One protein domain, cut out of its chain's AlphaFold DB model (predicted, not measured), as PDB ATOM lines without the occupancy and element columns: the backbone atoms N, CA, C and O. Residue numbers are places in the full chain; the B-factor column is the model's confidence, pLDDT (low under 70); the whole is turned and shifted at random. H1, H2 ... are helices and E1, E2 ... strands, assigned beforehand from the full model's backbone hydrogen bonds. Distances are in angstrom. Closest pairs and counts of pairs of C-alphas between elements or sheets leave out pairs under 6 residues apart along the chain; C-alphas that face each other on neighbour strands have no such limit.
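What this domain is: This is residues 660 to 785 of the 1273 residues of the protein "CRISPR/Cas system-associated RNA-guided endonuclease Cas9, type II-B/NMENI" of Campylobacter sp. RM6137 (UniProt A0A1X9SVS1). A hairpin of two short antiparallel strands, E1 and E2, with the small helix H1 folded back beside E1, makes one side of this rounded model, and a group of three crossed helices, H3, H4 and H5, makes the other. H4 crosses H3 and lies nearest the middle, the first half of H5 packs on both, and H2 comes near H3 and H4. The printed part has 126 residues, with two named strands and then five named helices along the chain in the order E1 E2 H1 H2 H3 H4 H5; the class is mostly helix, and long stretches with no named element run between the parts. The whole is compact, with a radius of gyration of the C-alphas of 13.8 A and spans of 38 by 34 by 26 A.

Where its parts are: Begin at the sheet: find C-alpha 673 at (35.621, 5.518, -13.632), where E1 starts, and read on through residues 673 to 677, 13.0 A from first to last C-alpha. E2 is residues 692 to 696, also 13.0 A long. H1, residues 697 to 703, measures 10.1 A. Further along you meet H2, residues 715 to 725, which is 15.1 A long. H3, the longest helix, begins at C-alpha 730 at (34.118, 30.130, -10.658) and runs through residue 742, 18.3 A away. H4 is residues 757 to 766, 14.0 A long. H5, residues 773 to 784, is 17.4 A long and ends at C-alpha 784 at (43.375, 14.033, 10.248).

How they stand to each other: Look first at E1 and E2, antiparallel neighbours that form a hairpin, with 136 degrees between their directions. The C-alphas of 675 and 694 face each other at 4.6 A; N 674 and O 695 are 2.8 A apart and N 693 and O 676 are 3.0 A apart, both within hydrogen-bond range. Four pairs of C-alphas of E1 and H1 are within 8 A, the closest being those of Glu 674 and Ser 697, 5.7 A apart. From E2 toward the helices, the closest C-alphas of E2 and H4 are those of Leu 692 and Arg 764, at 7.9 A. H4 touches H3, which meets it with residues 736 to 741 alone; their closest C-alphas are Ile 737 and Ala 762, at 4.5 A, and their lines are only just about perpendicular, at 73 degrees. H4 also touches residues 774 to 778 of H5, closest at the C-alphas of Ala 766 and Phe 775, 5.1 A, about perpendicular at 74 degrees. H3, with residues 737 to 742 alone, touches residues 773 to 778 of H5; the C-alphas of Asp 738 and Ser 774 come closest at 5.7 A, and the two run the same way at a steep tilt of 50 degrees. H2 is close to H3 but not clearly touching, with the C-alphas of Tyr 722 and Phe 733 closest at 7.6 A. H1 and H2 are apart, and so are H2 and H5. In H1, H2, H3, H4 and H5, every O i to N i+4 pair is within hydrogen-bond range.

The domain as a whole: The two C-alphas farthest apart are those of Thr 698 and Asn 747, at 38.6 A. The printed part, residues 660 to 785, has no cut. The links E1 to E2, H1 to H2 and H3 to H4 are long; E2 to H1 and H2 to H3 are tight. The mean pLDDT of the printed part is 80.7; look for values under 70 at residues 669 to 674, 681 to 687, 697, 747 to 750, 753 to 755 and 785.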
ATOM      1  N   ILE A 660      30.204  12.868 -14.320       85.19
ATOM      2  CA  ILE A 660      30.966  13.682 -15.281       85.19
ATOM      3  C   ILE A 660      32.431  13.678 -14.849       85.19
ATOM      4  O   ILE A 660      32.725  13.918 -13.678       85.19
ATOM      5  N   CYS A 661      33.344  13.375 -15.772       86.94
ATOM      6  CA  CYS A 661      34.778  13.382 -15.505       86.94
ATOM      7  C   CYS A 661      35.271  14.821 -15.238       86.94
ATOM      8  O   CYS A 661      35.096  15.678 -16.105       86.94
ATOM      9  N   PRO A 662      35.948  15.093 -14.104       89.19
ATOM     10  CA  PRO A 662      36.414  16.425 -13.716       89.19
ATOM     11  C   PRO A 662      37.476  17.003 -14.647       89.19
ATOM     12  O   PRO A 662      37.630  18.215 -14.709       89.19
ATOM     13  N   TYR A 663      38.203  16.151 -15.369       90.69
ATOM     14  CA  TYR A 663      39.336  16.563 -16.199       90.69
ATOM     15  C   TYR A 663      38.999  16.640 -17.691       90.69
ATOM     16  O   TYR A 663      39.677  17.342 -18.424       90.69
ATOM     17  N   SER A 664      37.965  15.925 -18.152       85.88
ATOM     18  CA  SER A 664      37.628  15.836 -19.587       85.88
ATOM     19  C   SER A 664      36.172  16.150 -19.925       85.88
ATOM     20  O   SER A 664      35.821  16.129 -21.097       85.88
ATOM     21  N   GLY A 665      35.293  16.350 -18.935       84.56
ATOM     22  CA  GLY A 665      33.862  16.595 -19.167       84.56
ATOM     23  C   GLY A 665      33.073  15.383 -19.676       84.56
ATOM     24  O   GLY A 665      31.845  15.402 -19.706       84.56
ATOM     25  N   GLN A 666      33.744  14.283 -20.029       85.50
ATOM     26  CA  GLN A 666      33.085  13.085 -20.531       85.50
ATOM     27  C   GLN A 666      32.160  12.475 -19.469       85.50
ATOM     28  O   GLN A 666      32.536  12.326 -18.302       85.50
ATOM     29  N   LYS A 667      30.964  12.044 -19.888       83.19
ATOM     30  CA  LYS A 667      30.096  11.216 -19.047       83.19
ATOM     31  C   LYS A 667      30.747   9.855 -18.810       83.19
ATOM     32  O   LYS A 667      31.015   9.112 -19.753       83.19
ATOM     33  N   ILE A 668      30.976   9.539 -17.545       75.31
ATOM     34  CA  ILE A 668      31.529   8.274 -17.074       75.31
ATOM     35  C   ILE A 668      30.497   7.567 -16.196       75.31
ATOM     36  O   ILE A 668      29.687   8.186 -15.510       75.31
ATOM     37  N   ASP A 669      30.514   6.246 -16.224       63.97
ATOM     38  CA  ASP A 669      29.792   5.394 -15.300       63.97
ATOM     39  C   ASP A 669      30.778   4.699 -14.346       63.97
ATOM     40  O   ASP A 669      31.993   4.893 -14.382       63.97
ATOM     41  N   LEU A 670      30.255   3.885 -13.433       55.56
ATOM     42  CA  LEU A 670      31.092   3.192 -12.450       55.56
ATOM     43  C   LEU A 670      31.972   2.082 -13.052       55.56
ATOM     44  O   LEU A 670      32.793   1.520 -12.336       55.56
ATOM     45  N   THR A 671      31.788   1.722 -14.325       49.31
ATOM     46  CA  THR A 671      32.582   0.690 -15.013       49.31
ATOM     47  C   THR A 671      33.775   1.258 -15.774       49.31
ATOM     48  O   THR A 671      34.697   0.508 -16.088       49.31
ATOM     49  N   ASN A 672      33.782   2.563 -16.055       60.81
ATOM     50  CA  ASN A 672      34.887   3.278 -16.697       60.81
ATOM     51  C   ASN A 672      35.409   4.477 -15.872       60.81
ATOM     52  O   ASN A 672      36.160   5.291 -16.410       60.81
ATOM     53  N   CYS A 673      35.034   4.575 -14.588       64.19
ATOM     54  CA  CYS A 673      35.621   5.518 -13.632       64.19
ATOM     55  C   CYS A 673      36.840   4.913 -12.904       64.19
ATOM     56  O   CYS A 673      36.782   3.798 -12.384       64.19
ATOM     57  N   GLU A 674      37.899   5.713 -12.772       66.25
ATOM     58  CA  GLU A 674      39.004   5.556 -11.828       66.25
ATOM     59  C   GLU A 674      38.997   6.671 -10.776       66.25
ATOM     60  O   GLU A 674      38.647   7.815 -11.061       66.25
ATOM     61  N   TYR A 675      39.425   6.361  -9.552       71.56
ATOM     62  CA  TYR A 675      39.637   7.381  -8.525       71.56
ATOM     63  C   TYR A 675      41.058   7.938  -8.623       71.56
ATOM     64  O   TYR A 675      42.021   7.239  -8.299       71.56
ATOM     65  N   ASP A 676      41.177   9.196  -9.037       79.00
ATOM     66  CA  ASP A 676      42.441   9.930  -9.018       79.00
ATOM     67  C   ASP A 676      42.665  10.621  -7.663       79.00
ATOM     68  O   ASP A 676      41.714  10.921  -6.935       79.00
ATOM     69  N   HIS A 677      43.935  10.877  -7.339       81.75
ATOM     70  CA  HIS A 677      44.345  11.715  -6.222       81.75
ATOM     71  C   HIS A 677      44.501  13.161  -6.682       81.75
ATOM     72  O   HIS A 677      45.373  13.480  -7.495       81.75
ATOM     73  N   ILE A 678      43.704  14.054  -6.096       86.75
ATOM     74  CA  ILE A 678      43.766  15.491  -6.387       86.75
ATOM     75  C   ILE A 678      45.176  16.012  -6.099       86.75
ATOM     76  O   ILE A 678      45.822  16.587  -6.976       86.75
ATOM     77  N   LEU A 679      45.679  15.725  -4.895       85.25
ATOM     78  CA  LEU A 679      47.063  15.954  -4.502       85.25
ATOM     79  C   LEU A 679      47.911  14.698  -4.775       85.25
ATOM     80  O   LEU A 679      47.629  13.643  -4.192       85.25
ATOM     81  N   PRO A 680      48.972  14.793  -5.602       72.81
ATOM     82  CA  PRO A 680      49.818  13.664  -5.969       72.81
ATOM     83  C   PRO A 680      50.500  13.008  -4.766       72.81
ATOM     84  O   PRO A 680      51.150  13.670  -3.951       72.81
ATOM     85  N   ARG A 681      50.454  11.674  -4.719       61.53
ATOM     86  CA  ARG A 681      51.096  10.866  -3.665       61.53
ATOM     87  C   ARG A 681      52.616  10.946  -3.645       61.53
ATOM     88  O   ARG A 681      53.218  10.702  -2.607       61.53
ATOM     89  N   SER A 682      53.239  11.305  -4.768       53.81
ATOM     90  CA  SER A 682      54.696  11.447  -4.871       53.81
ATOM     91  C   SER A 682      55.272  12.510  -3.928       53.81
ATOM     92  O   SER A 682      56.472  12.500  -3.672       53.81
ATOM     93  N   LYS A 683      54.435  13.421  -3.405       54.47
ATOM     94  CA  LYS A 683      54.856  14.505  -2.505       54.47
ATOM     95  C   LYS A 683      54.513  14.248  -1.033       54.47
ATOM     96  O   LYS A 683      55.307  14.620  -0.175       54.47
ATOM     97  N   ALA A 684      53.372  13.616  -0.740       54.16
ATOM     98  CA  ALA A 684      52.974  13.187   0.606       54.16
ATOM     99  C   ALA A 684      51.800  12.186   0.552       54.16
ATOM    100  O   ALA A 684      50.930  12.278  -0.318       54.16
ATOM    101  N   LEU A 685      51.746  11.244   1.504       54.00
ATOM    102  CA  LEU A 685      50.695  10.220   1.572       54.00
ATOM    103  C   LEU A 685      49.452  10.720   2.337       54.00
ATOM    104  O   LEU A 685      49.332  10.535   3.549       54.00
ATOM    105  N   TYR A 686      48.494  11.316   1.624       68.06
ATOM    106  CA  TYR A 686      47.194  11.709   2.186       68.06
ATOM    107  C   TYR A 686      46.111  10.666   1.882       68.06
ATOM    108  O   TYR A 686      45.418  10.737   0.864       68.06
ATOM    109  N   ASN A 687      45.968   9.680   2.772       63.25
ATOM    110  CA  ASN A 687      44.960   8.619   2.668       63.25
ATOM    111  C   ASN A 687      43.585   9.115   3.140       63.25
ATOM    112  O   ASN A 687      43.129   8.697   4.202       63.25
ATOM    113  N   SER A 688      42.950   9.982   2.348       71.50
ATOM    114  CA  SER A 688      41.660  10.626   2.630       71.50
ATOM    115  C   SER A 688      40.718  10.512   1.427       71.50
ATOM    116  O   SER A 688      41.147  10.675   0.284       71.50
ATOM    117  N   LYS A 689      39.414  10.310   1.670       71.44
ATOM    118  CA  LYS A 689      38.385  10.361   0.609       71.44
ATOM    119  C   LYS A 689      38.188  11.762   0.030       71.44
ATOM    120  O   LYS A 689      37.708  11.893  -1.098       71.44
ATOM    121  N   ALA A 690      38.549  12.796   0.786       81.25
ATOM    122  CA  ALA A 690      38.546  14.166   0.293       81.25
ATOM    123  C   ALA A 690      39.571  14.343  -0.834       81.25
ATOM    124  O   ALA A 690      39.316  15.098  -1.762       81.25
ATOM    125  N   ASN A 691      40.681  13.593  -0.788       86.12
ATOM    126  CA  ASN A 691      41.719  13.610  -1.816       86.12
ATOM    127  C   ASN A 691      41.380  12.748  -3.046       86.12
ATOM    128  O   ASN A 691      42.149  12.745  -4.000       86.12
ATOM    129  N   LEU A 692      40.267  12.002  -3.034       82.06
ATOM    130  CA  LEU A 692      39.853  11.139  -4.143       82.06
ATOM    131  C   LEU A 692      38.764  11.802  -4.990       82.06
ATOM    132  O   LEU A 692      37.782  12.330  -4.453       82.06
ATOM    133  N   ILE A 693      38.894  11.707  -6.314       84.81
ATOM    134  CA  ILE A 693      37.906  12.206  -7.280       84.81
ATOM    135  C   ILE A 693      37.722  11.216  -8.444       84.81
ATOM    136  O   ILE A 693      38.689  10.653  -8.946       84.81
ATOM    137  N   CYS A 694      36.471  10.952  -8.845       76.94
ATOM    138  CA  CYS A 694      36.161  10.016  -9.939       76.94
ATOM    139  C   CYS A 694      36.518  10.668 -11.282       76.94
ATOM    140  O   CYS A 694      35.982  11.727 -11.582       76.94
ATOM    141  N   SER A 695      37.362  10.040 -12.095       79.06
ATOM    142  CA  SER A 695      37.786  10.510 -13.418       79.06
ATOM    143  C   SER A 695      37.845   9.354 -14.425       79.06
ATOM    144  O   SER A 695      37.748   8.190 -14.047       79.06
ATOM    145  N   SER A 696      37.937   9.646 -15.722       78.31
ATOM    146  CA  SER A 696      38.177   8.616 -16.739       78.31
ATOM    147  C   SER A 696      39.642   8.183 -16.708       78.31
ATOM    148  O   SER A 696      40.524   9.024 -16.532       78.31
ATOM    149  N   SER A 697      39.919   6.898 -16.954       68.19
ATOM    150  CA  SER A 697      41.291   6.362 -16.997       68.19
ATOM    151  C   SER A 697      42.220   7.166 -17.912       68.19
ATOM    152  O   SER A 697      43.371   7.425 -17.576       68.19
ATOM    153  N   THR A 698      41.717   7.604 -19.069       71.69
ATOM    154  CA  THR A 698      42.479   8.393 -20.044       71.69
ATOM    155  C   THR A 698      42.854   9.772 -19.509       71.69
ATOM    156  O   THR A 698      44.010  10.171 -19.617       71.69
ATOM    157  N   ALA A 699      41.909  10.487 -18.897       77.56
ATOM    158  CA  ALA A 699      42.162  11.823 -18.367       77.56
ATOM    159  C   ALA A 699      43.002  11.782 -17.078       77.56
ATOM    160  O   ALA A 699      43.834  12.657 -16.852       77.56
ATOM    161  N   ASN A 700      42.835  10.733 -16.268       75.44
ATOM    162  CA  ASN A 700      43.675  10.450 -15.107       75.44
ATOM    163  C   ASN A 700      45.150  10.263 -15.512       75.44
ATOM    164  O   ASN A 700      46.045  10.918 -14.978       75.44
ATOM    165  N   LEU A 701      45.395   9.423 -16.526       72.94
ATOM    166  CA  LEU A 701      46.731   9.200 -17.087       72.94
ATOM    167  C   LEU A 701      47.362  10.495 -17.617       72.94
ATOM    168  O   LEU A 701      48.550  10.718 -17.395       72.94
ATOM    169  N   GLN A 702      46.576  11.350 -18.281       79.00
ATOM    170  CA  GLN A 702      47.047  12.641 -18.796       79.00
ATOM    171  C   GLN A 702      47.426  13.621 -17.679       79.00
ATOM    172  O   GLN A 702      48.465  14.270 -17.780       79.00
ATOM    173  N   LYS A 703      46.631  13.703 -16.603       83.38
ATOM    174  CA  LYS A 703      46.965  14.529 -15.432       83.38
ATOM    175  C   LYS A 703      48.245  14.042 -14.744       83.38
ATOM    176  O   LYS A 703      49.094  14.844 -14.350       83.38
ATOM    177  N   GLY A 704      48.387  12.729 -14.561       75.38
ATOM    178  CA  GLY A 704      49.543  12.129 -13.895       75.38
ATOM    179  C   GLY A 704      49.835  12.750 -12.518       75.38
ATOM    180  O   GLY A 704      48.940  12.986 -11.707       75.38
ATOM    181  N   ASN A 705      51.111  13.044 -12.240       75.94
ATOM    182  CA  ASN A 705      51.553  13.650 -10.972       75.94
ATOM    183  C   ASN A 705      51.457  15.192 -10.948       75.94
ATOM    184  O   ASN A 705      52.076  15.830 -10.087       75.94
ATOM    185  N   GLN A 706      50.747  15.813 -11.893       81.12
ATOM    186  CA  GLN A 706      50.590  17.267 -11.932       81.12
ATOM    187  C   GLN A 706      49.556  17.741 -10.902       81.12
ATOM    188  O   GLN A 706      48.580  17.050 -10.601       81.12
ATOM    189  N   ASN A 707      49.774  18.938 -10.351       82.31
ATOM    190  CA  ASN A 707      48.783  19.598  -9.503       82.31
ATOM    191  C   ASN A 707      47.857  20.408 -10.400       82.31
ATOM    192  O   ASN A 707      48.319  21.351 -11.037       82.31
ATOM    193  N   TYR A 708      46.579  20.055 -10.415       90.88
ATOM    194  CA  TYR A 708      45.559  20.848 -11.090       90.88
ATOM    195  C   TYR A 708      45.020  21.905 -10.125       90.88
ATOM    196  O   TYR A 708      44.952  21.669  -8.916       90.88
ATOM    197  N   THR A 709      44.633  23.056 -10.662       91.44
ATOM    198  CA  THR A 709      43.860  24.080  -9.962       91.44
ATOM    199  C   THR A 709      42.390  24.032 -10.376       91.44
ATOM    200  O   THR A 709      42.003  23.229 -11.229       91.44
ATOM    201  N   LEU A 710      41.546  24.862  -9.756       92.12
ATOM    202  CA  LEU A 710      40.121  24.928 -10.092       92.12
ATOM    203  C   LEU A 710      39.900  25.301 -11.568       92.12
ATOM    204  O   LEU A 710      38.978  24.795 -12.195       92.12
ATOM    205  N   GLU A 711      40.788  26.122 -12.129       90.50
ATOM    206  CA  GLU A 711      40.799  26.544 -13.532       90.50
ATOM    207  C   GLU A 711      41.156  25.404 -14.500       90.50
ATOM    208  O   GLU A 711      40.879  25.497 -15.692       90.50
ATOM    209  N   ASN A 712      41.769  24.320 -14.013       92.44
ATOM    210  CA  ASN A 712      42.081  23.143 -14.828       92.44
ATOM    211  C   ASN A 712      40.941  22.113 -14.860       92.44
ATOM    212  O   ASN A 712      41.055  21.101 -15.554       92.44
ATOM    213  N   LEU A 713      39.870  22.320 -14.089       93.25
ATOM    214  CA  LEU A 713      38.697  21.452 -14.116       93.25
ATOM    215  C   LEU A 713      37.825  21.776 -15.333       93.25
ATOM    216  O   LEU A 713      37.656  22.931 -15.709       93.25
ATOM    217  N   HIS A 714      37.251  20.744 -15.947       94.69
ATOM    218  CA  HIS A 714      36.436  20.908 -17.144       94.69
ATOM    219  C   HIS A 714      35.125  21.647 -16.840       94.69
ATOM    220  O   HIS A 714      34.460  21.374 -15.837       94.69
ATOM    221  N   GLN A 715      34.705  22.512 -17.763       91.56
ATOM    222  CA  GLN A 715      33.521  23.357 -17.612       91.56
ATOM    223  C   GLN A 715      32.241  22.544 -17.347       91.56
ATOM    224  O   GLN A 715      31.577  22.782 -16.347       91.56
ATOM    225  N   ASP A 716      31.949  21.510 -18.144       89.75
ATOM    226  CA  ASP A 716      30.776  20.637 -17.935       89.75
ATOM    227  C   ASP A 716      30.717  19.999 -16.534       89.75
ATOM    228  O   ASP A 716      29.639  19.784 -15.971       89.75
ATOM    229  N   TYR A 717      31.879  19.681 -15.951       92.25
ATOM    230  CA  TYR A 717      31.953  19.162 -14.589       92.25
ATOM    231  C   TYR A 717      31.619  20.256 -13.575       92.25
ATOM    232  O   TYR A 717      30.776  20.044 -12.698       92.25
ATOM    233  N   LEU A 718      32.232  21.431 -13.723       91.19
ATOM    234  CA  LEU A 718      31.984  22.587 -12.870       91.19
ATOM    235  C   LEU A 718      30.518  23.030 -12.931       91.19
ATOM    236  O   LEU A 718      29.894  23.168 -11.887       91.19
ATOM    237  N   GLU A 719      29.915  23.128 -14.116       88.62
ATOM    238  CA  GLU A 719      28.497  23.466 -14.292       88.62
ATOM    239  C   GLU A 719      27.567  22.473 -13.588       88.62
ATOM    240  O   GLU A 719      26.550  22.852 -12.995       88.62
ATOM    241  N   SER A 720      27.933  21.189 -13.587       86.88
ATOM    242  CA  SER A 720      27.179  20.174 -12.853       86.88
ATOM    243  C   SER A 720      27.222  20.398 -11.340       86.88
ATOM    244  O   SER A 720      26.208  20.198 -10.667       86.88
ATOM    245  N   ILE A 721      28.352  20.876 -10.809       86.00
ATOM    246  CA  ILE A 721      28.500  21.260  -9.402       86.00
ATOM    247  C   ILE A 721      27.754  22.560  -9.129       86.00
ATOM    248  O   ILE A 721      27.008  22.627  -8.155       86.00
ATOM    249  N   TYR A 722      27.890  23.559  -9.999       90.44
ATOM    250  CA  TYR A 722      27.226  24.856  -9.882       90.44
ATOM    251  C   TYR A 722      25.716  24.694  -9.780       90.44
ATOM    252  O   TYR A 722      25.082  25.304  -8.925       90.44
ATOM    253  N   LYS A 723      25.139  23.768 -10.552       82.81
ATOM    254  CA  LYS A 723      23.721  23.407 -10.455       82.81
ATOM    255  C   LYS A 723      23.340  22.770  -9.115       82.81
ATOM    256  O   LYS A 723      22.218  22.963  -8.651       82.81
ATOM    257  N   ILE A 724      24.238  21.996  -8.502       76.88
ATOM    258  CA  ILE A 724      24.013  21.364  -7.191       76.88
ATOM    259  C   ILE A 724      24.044  22.413  -6.077       76.88
ATOM    260  O   ILE A 724      23.195  22.375  -5.189       76.88
ATOM    261  N   ILE A 725      25.004  23.337  -6.130       81.88
ATOM    262  CA  ILE A 725      25.228  24.348  -5.085       81.88
ATOM    263  C   ILE A 725      24.578  25.708  -5.390       81.88
ATOM    264  O   ILE A 725      24.674  26.618  -4.577       81.88
ATOM    265  N   LYS A 726      23.861  25.811  -6.518       83.19
ATOM    266  CA  LYS A 726      23.106  26.979  -7.004       83.19
ATOM    267  C   LYS A 726      23.942  28.256  -7.197       83.19
ATOM    268  O   LYS A 726      23.504  29.337  -6.816       83.19
ATOM    269  N   ILE A 727      25.104  28.141  -7.833       85.62
ATOM    270  CA  ILE A 727      25.958  29.287  -8.205       85.62
ATOM    271  C   ILE A 727      26.118  29.389  -9.723       85.62
ATOM    272  O   ILE A 727      25.653  28.509 -10.450       85.62
ATOM    273  N   LYS A 728      26.755  30.457 -10.211       83.69
ATOM    274  CA  LYS A 728      26.836  30.747 -11.653       83.69
ATOM    275  C   LYS A 728      28.233  30.668 -12.256       83.69
ATOM    276  O   LYS A 728      28.346  30.445 -13.458       83.69
ATOM    277  N   ASN A 729      29.284  30.879 -11.471       89.75
ATOM    278  CA  ASN A 729      30.644  31.027 -11.990       89.75
ATOM    279  C   ASN A 729      31.709  30.568 -10.979       89.75
ATOM    280  O   ASN A 729      31.409  30.194  -9.844       89.75
ATOM    281  N   LEU A 730      32.966  30.589 -11.428       90.38
ATOM    282  CA  LEU A 730      34.118  30.130 -10.658       90.38
ATOM    283  C   LEU A 730      34.429  31.016  -9.441       90.38
ATOM    284  O   LEU A 730      34.877  30.497  -8.420       90.38
ATOM    285  N   ASP A 731      34.175  32.322  -9.515       89.94
ATOM    286  CA  ASP A 731      34.456  33.253  -8.414       89.94
ATOM    287  C   ASP A 731      33.464  33.068  -7.260       89.94
ATOM    288  O   ASP A 731      33.865  32.953  -6.100       89.94
ATOM    289  N   GLU A 732      32.176  32.898  -7.578       91.19
ATOM    290  CA  GLU A 732      31.162  32.456  -6.615       91.19
ATOM    291  C   GLU A 732      31.529  31.090  -6.011       91.19
ATOM    292  O   GLU A 732      31.274  30.842  -4.831       91.19
ATOM    293  N   PHE A 733      32.179  30.207  -6.785       94.19
ATOM    294  CA  PHE A 733      32.613  28.904  -6.284       94.19
ATOM    295  C   PHE A 733      33.780  29.012  -5.305       94.19
ATOM    296  O   PHE A 733      33.768  28.346  -4.270       94.19
ATOM    297  N   LYS A 734      34.762  29.874  -5.589       94.50
ATOM    298  CA  LYS A 734      35.868  30.177  -4.669       94.50
ATOM    299  C   LYS A 734      35.340  30.747  -3.352       94.50
ATOM    300  O   LYS A 734      35.690  30.228  -2.293       94.50
ATOM    301  N   HIS A 735      34.415  31.709  -3.409       91.00
ATOM    302  CA  HIS A 735      33.774  32.261  -2.210       91.00
ATOM    303  C   HIS A 735      32.986  31.195  -1.429       91.00
ATOM    304  O   HIS A 735      33.043  31.141  -0.201       91.00
ATOM    305  N   PHE A 736      32.261  30.314  -2.126       92.62
ATOM    306  CA  PHE A 736      31.569  29.184  -1.503       92.62
ATOM    307  C   PHE A 736      32.543  28.240  -0.779       92.62
ATOM    308  O   PHE A 736      32.263  27.810   0.342       92.62
ATOM    309  N   ILE A 737      33.687  27.924  -1.397       93.38
ATOM    310  CA  ILE A 737      34.726  27.094  -0.776       93.38
ATOM    311  C   ILE A 737      35.233  27.759   0.511       93.38
ATOM    312  O   ILE A 737      35.290  27.095   1.547       93.38
ATOM    313  N   ASP A 738      35.548  29.056   0.459       93.25
ATOM    314  CA  ASP A 738      36.071  29.814   1.597       93.25
ATOM    315  C   ASP A 738      35.081  29.874   2.774       93.25
ATOM    316  O   ASP A 738      35.460  29.580   3.914       93.25
ATOM    317  N   ASP A 739      33.803  30.163   2.505       90.00
ATOM    318  CA  ASP A 739      32.734  30.181   3.517       90.00
ATOM    319  C   ASP A 739      32.584  28.821   4.215       90.00
ATOM    320  O   ASP A 739      32.604  28.723   5.446       90.00
ATOM    321  N   LYS A 740      32.477  27.733   3.440       86.94
ATOM    322  CA  LYS A 740      32.220  26.401   4.006       86.94
ATOM    323  C   LYS A 740      33.436  25.809   4.710       86.94
ATOM    324  O   LYS A 740      33.270  25.195   5.761       86.94
ATOM    325  N   ILE A 741      34.652  26.021   4.204       87.19
ATOM    326  CA  ILE A 741      35.880  25.537   4.857       87.19
ATOM    327  C   ILE A 741      36.133  26.259   6.182       87.19
ATOM    328  O   ILE A 741      36.554  25.630   7.163       87.19
ATOM    329  N   LYS A 742      35.836  27.562   6.264       86.00
ATOM    330  CA  LYS A 742      35.979  28.342   7.501       86.00
ATOM    331  C   LYS A 742      35.186  27.742   8.666       86.00
ATOM    332  O   LYS A 742      35.705  27.720   9.780       86.00
ATOM    333  N   ASN A 743      34.023  27.154   8.396       77.25
ATOM    334  CA  ASN A 743      33.112  26.620   9.412       77.25
ATOM    335  C   ASN A 743      33.438  25.193   9.895       77.25
ATOM    336  O   ASN A 743      32.847  24.732  10.870       77.25
ATOM    337  N   ILE A 744      34.399  24.491   9.278       77.00
ATOM    338  CA  ILE A 744      34.804  23.150   9.733       77.00
ATOM    339  C   ILE A 744      35.677  23.257  10.997       77.00
ATOM    340  O   ILE A 744      36.772  23.826  10.950       77.00
ATOM    341  N   ASP A 745      35.218  22.686  12.114       77.25
ATOM    342  CA  ASP A 745      35.979  22.569  13.370       77.25
ATOM    343  C   ASP A 745      36.929  21.360  13.320       77.25
ATOM    344  O   ASP A 745      36.504  20.203  13.315       77.25
ATOM    345  N   ILE A 746      38.233  21.641  13.308       73.62
ATOM    346  CA  ILE A 746      39.307  20.646  13.203       73.62
ATOM    347  C   ILE A 746      39.317  19.694  14.409       73.62
ATOM    348  O   ILE A 746      39.556  18.500  14.240       73.62
ATOM    349  N   ASN A 747      38.993  20.179  15.611       67.94
ATOM    350  CA  ASN A 747      39.047  19.375  16.838       67.94
ATOM    351  C   ASN A 747      37.892  18.369  16.937       67.94
ATOM    352  O   ASN A 747      37.992  17.366  17.644       67.94
ATOM    353  N   LYS A 748      36.793  18.625  16.219       66.19
ATOM    354  CA  LYS A 748      35.616  17.744  16.143       66.19
ATOM    355  C   LYS A 748      35.547  16.953  14.839       66.19
ATOM    356  O   LYS A 748      34.673  16.095  14.685       66.19
ATOM    357  N   PHE A 749      36.450  17.222  13.900       69.81
ATOM    358  CA  PHE A 749      36.502  16.523  12.630       69.81
ATOM    359  C   PHE A 749      36.832  15.038  12.845       69.81
ATOM    360  O   PHE A 749      37.826  14.676  13.472       69.81
ATOM    361  N   THR A 750      35.981  14.152  12.324       66.06
ATOM    362  CA  THR A 750      36.107  12.697  12.532       66.06
ATOM    363  C   THR A 750      36.450  11.933  11.259       66.06
ATOM    364  O   THR A 750      37.285  11.026  11.317       66.06
ATOM    365  N   ASN A 751      35.778  12.240  10.146       71.69
ATOM    366  CA  ASN A 751      36.100  11.776   8.795       71.69
ATOM    367  C   ASN A 751      35.359  12.618   7.735       71.69
ATOM    368  O   ASN A 751      34.395  13.314   8.057       71.69
ATOM    369  N   TYR A 752      35.779  12.508   6.472       75.19
ATOM    370  CA  TYR A 752      35.177  13.217   5.332       75.19
ATOM    371  C   TYR A 752      33.678  12.942   5.131       75.19
ATOM    372  O   TYR A 752      32.915  13.862   4.854       75.19
ATOM    373  N   ASP A 753      33.242  11.686   5.284       67.12
ATOM    374  CA  ASP A 753      31.847  11.290   5.035       67.12
ATOM    375  C   ASP A 753      30.864  11.905   6.057       67.12
ATOM    376  O   ASP A 753      29.667  11.975   5.785       67.12
ATOM    377  N   ASN A 754      31.359  12.343   7.221       68.06
ATOM    378  CA  ASN A 754      30.567  12.978   8.276       68.06
ATOM    379  C   ASN A 754      30.333  14.483   8.050       68.06
ATOM    380  O   ASN A 754      29.547  15.079   8.786       68.06
ATOM    381  N   LEU A 755      30.985  15.093   7.057       69.19
ATOM    382  CA  LEU A 755      30.689  16.461   6.628       69.19
ATOM    383  C   LEU A 755      29.380  16.503   5.833       69.19
ATOM    384  O   LEU A 755      29.014  15.524   5.173       69.19
ATOM    385  N   ASN A 756      28.674  17.633   5.841       71.25
ATOM    386  CA  ASN A 756      27.497  17.789   4.986       71.25
ATOM    387  C   ASN A 756      27.897  17.867   3.496       71.25
ATOM    388  O   ASN A 756      29.060  18.067   3.156       71.25
ATOM    389  N   SER A 757      26.947  17.701   2.572       70.25
ATOM    390  CA  SER A 757      27.261  17.632   1.134       70.25
ATOM    391  C   SER A 757      27.952  18.888   0.593       70.25
ATOM    392  O   SER A 757      28.794  18.778  -0.294       70.25
ATOM    393  N   PHE A 758      27.622  20.067   1.122       79.50
ATOM    394  CA  PHE A 758      28.239  21.327   0.715       79.50
ATOM    395  C   PHE A 758      29.667  21.445   1.250       79.50
ATOM    396  O   PHE A 758      30.568  21.791   0.493       79.50
ATOM    397  N   GLU A 759      29.899  21.062   2.505       81.88
ATOM    398  CA  GLU A 759      31.233  20.971   3.111       81.88
ATOM    399  C   GLU A 759      32.107  19.913   2.430       81.88
ATOM    400  O   GLU A 759      33.290  20.147   2.216       81.88
ATOM    401  N   GLN A 760      31.546  18.767   2.036       82.75
ATOM    402  CA  GLN A 760      32.261  17.738   1.278       82.75
ATOM    403  C   GLN A 760      32.713  18.260  -0.088       82.75
ATOM    404  O   GLN A 760      33.858  18.021  -0.491       82.75
ATOM    405  N   ILE A 761      31.824  18.962  -0.802       84.56
ATOM    406  CA  ILE A 761      32.153  19.625  -2.067       84.56
ATOM    407  C   ILE A 761      33.242  20.668  -1.812       84.56
ATOM    408  O   ILE A 761      34.279  20.604  -2.466       84.56
ATOM    409  N   ALA A 762      33.060  21.560  -0.838       88.44
ATOM    410  CA  ALA A 762      34.022  22.607  -0.520       88.44
ATOM    411  C   ALA A 762      35.396  22.042  -0.135       88.44
ATOM    412  O   ALA A 762      36.398  22.456  -0.700       88.44
ATOM    413  N   LEU A 763      35.455  21.040   0.744       90.06
ATOM    414  CA  LEU A 763      36.705  20.433   1.200       90.06
ATOM    415  C   LEU A 763      37.453  19.711   0.082       90.06
ATOM    416  O   LEU A 763      38.666  19.863  -0.025       90.06
ATOM    417  N   ARG A 764      36.748  18.962  -0.772       92.94
ATOM    418  CA  ARG A 764      37.371  18.319  -1.937       92.94
ATOM    419  C   ARG A 764      37.914  19.363  -2.915       92.94
ATOM    420  O   ARG A 764      39.029  19.216  -3.403       92.94
ATOM    421  N   HIS A 765      37.144  20.414  -3.194       95.06
ATOM    422  CA  HIS A 765      37.516  21.414  -4.195       95.06
ATOM    423  C   HIS A 765      38.523  22.450  -3.678       95.06
ATOM    424  O   HIS A 765      39.320  22.958  -4.460       95.06
ATOM    425  N   ALA A 766      38.600  22.667  -2.363       94.75
ATOM    426  CA  ALA A 766      39.658  23.445  -1.726       94.75
ATOM    427  C   ALA A 766      41.055  22.889  -2.030       94.75
ATOM    428  O   ALA A 766      42.005  23.661  -2.104       94.75
ATOM    429  N   LEU A 767      41.186  21.577  -2.278       92.88
ATOM    430  CA  LEU A 767      42.456  20.950  -2.669       92.88
ATOM    431  C   LEU A 767      42.953  21.402  -4.053       92.88
ATOM    432  O   LEU A 767      44.153  21.342  -4.308       92.88
ATOM    433  N   PHE A 768      42.060  21.894  -4.918       93.69
ATOM    434  CA  PHE A 768      42.412  22.540  -6.186       93.69
ATOM    435  C   PHE A 768      42.654  24.054  -6.022       93.69
ATOM    436  O   PHE A 768      43.160  24.702  -6.934       93.69
ATOM    437  N   TYR A 769      42.335  24.652  -4.870       93.06
ATOM    438  CA  TYR A 769      42.434  26.099  -4.649       93.06
ATOM    439  C   TYR A 769      43.784  26.512  -4.038       93.06
ATOM    440  O   TYR A 769      43.862  27.171  -2.997       93.06
ATOM    441  N   LYS A 770      44.874  26.066  -4.665       84.88
ATOM    442  CA  LYS A 770      46.238  26.186  -4.136       84.88
ATOM    443  C   LYS A 770      46.650  27.647  -3.903       84.88
ATOM    444  O   LYS A 770      46.466  28.490  -4.771       84.88
ATOM    445  N   GLY A 771      47.259  27.919  -2.746       81.62
ATOM    446  CA  GLY A 771      47.690  29.267  -2.342       81.62
ATOM    447  C   GLY A 771      46.658  30.047  -1.517       81.62
ATOM    448  O   GLY A 771      46.985  31.117  -1.018       81.62
ATOM    449  N   SER A 772      45.451  29.507  -1.318       89.88
ATOM    450  CA  SER A 772      44.426  30.091  -0.442       89.88
ATOM    451  C   SER A 772      44.559  29.639   1.022       89.88
ATOM    452  O   SER A 772      45.111  28.576   1.325       89.88
ATOM    453  N   ASN A 773      43.969  30.403   1.947       89.50
ATOM    454  CA  ASN A 773      43.821  29.983   3.348       89.50
ATOM    455  C   ASN A 773      42.974  28.704   3.476       89.50
ATOM    456  O   ASN A 773      43.258  27.842   4.311       89.50
ATOM    457  N   SER A 774      41.976  28.545   2.605       91.69
ATOM    458  CA  SER A 774      41.118  27.361   2.554       91.69
ATOM    459  C   SER A 774      41.871  26.101   2.143       91.69
ATOM    460  O   SER A 774      41.621  25.037   2.706       91.69
ATOM    461  N   PHE A 775      42.847  26.203   1.239       92.56
ATOM    462  CA  PHE A 775      43.736  25.092   0.894       92.56
ATOM    463  C   PHE A 775      44.585  24.634   2.086       92.56
ATOM    464  O   PHE A 775      44.693  23.433   2.341       92.56
ATOM    465  N   ASN A 776      45.146  25.571   2.858       89.88
ATOM    466  CA  ASN A 776      45.946  25.247   4.045       89.88
ATOM    467  C   ASN A 776      45.107  24.535   5.113       89.88
ATOM    468  O   ASN A 776      45.510  23.490   5.626       89.88
ATOM    469  N   LYS A 777      43.898  25.039   5.380       89.69
ATOM    470  CA  LYS A 777      42.964  24.399   6.312       89.69
ATOM    471  C   LYS A 777      42.492  23.030   5.807       89.69
ATOM    472  O   LYS A 777      42.431  22.073   6.577       89.69
ATOM    473  N   ALA A 778      42.216  22.902   4.509       88.44
ATOM    474  CA  ALA A 778      41.874  21.625   3.888       88.44
ATOM    475  C   ALA A 778      43.001  20.594   4.044       88.44
ATOM    476  O   ALA A 778      42.717  19.443   4.361       88.44
ATOM    477  N   LEU A 779      44.269  20.999   3.900       86.44
ATOM    478  CA  LEU A 779      45.440  20.147   4.136       86.44
ATOM    479  C   LEU A 779      45.558  19.668   5.589       86.44
ATOM    480  O   LEU A 779      45.929  18.517   5.817       86.44
ATOM    481  N   GLU A 780      45.259  20.518   6.573       84.81
ATOM    482  CA  GLU A 780      45.226  20.110   7.984       84.81
ATOM    483  C   GLU A 780      44.134  19.071   8.244       84.81
ATOM    484  O   GLU A 780      44.408  18.024   8.834       84.81
ATOM    485  N   ILE A 781      42.930  19.299   7.712       81.81
ATOM    486  CA  ILE A 781      41.817  18.344   7.787       81.81
ATOM    487  C   ILE A 781      42.188  17.025   7.090       81.81
ATOM    488  O   ILE A 781      41.930  15.944   7.619       81.81
ATOM    489  N   LEU A 782      42.871  17.090   5.944       79.69
ATOM    490  CA  LEU A 782      43.325  15.925   5.180       79.69
ATOM    491  C   LEU A 782      44.304  15.038   5.964       79.69
ATOM    492  O   LEU A 782      44.290  13.817   5.812       79.69
ATOM    493  N   LYS A 783      45.162  15.636   6.804       76.19
ATOM    494  CA  LYS A 783      46.103  14.905   7.676       76.19
ATOM    495  C   LYS A 783      45.381  14.150   8.797       76.19
ATOM    496  O   LYS A 783      45.872  13.110   9.247       76.19
ATOM    497  N   LEU A 784      44.232  14.661   9.238       71.06
ATOM    498  CA  LEU A 784      43.375  14.033  10.248       71.06
ATOM    499  C   LEU A 784      42.453  12.965   9.641       71.06
ATOM    500  O   LEU A 784      42.185  11.946  10.285       71.06
ATOM    501  N   ASP A 785      42.002  13.164   8.398       64.31
ATOM    502  CA  ASP A 785      41.118  12.252   7.669       64.31
ATOM    503  C   ASP A 785      41.854  10.996   7.192       64.31
ATOM    504  O   ASP A 785      42.210  10.845   6.026       64.31
TER     505      ASP A 785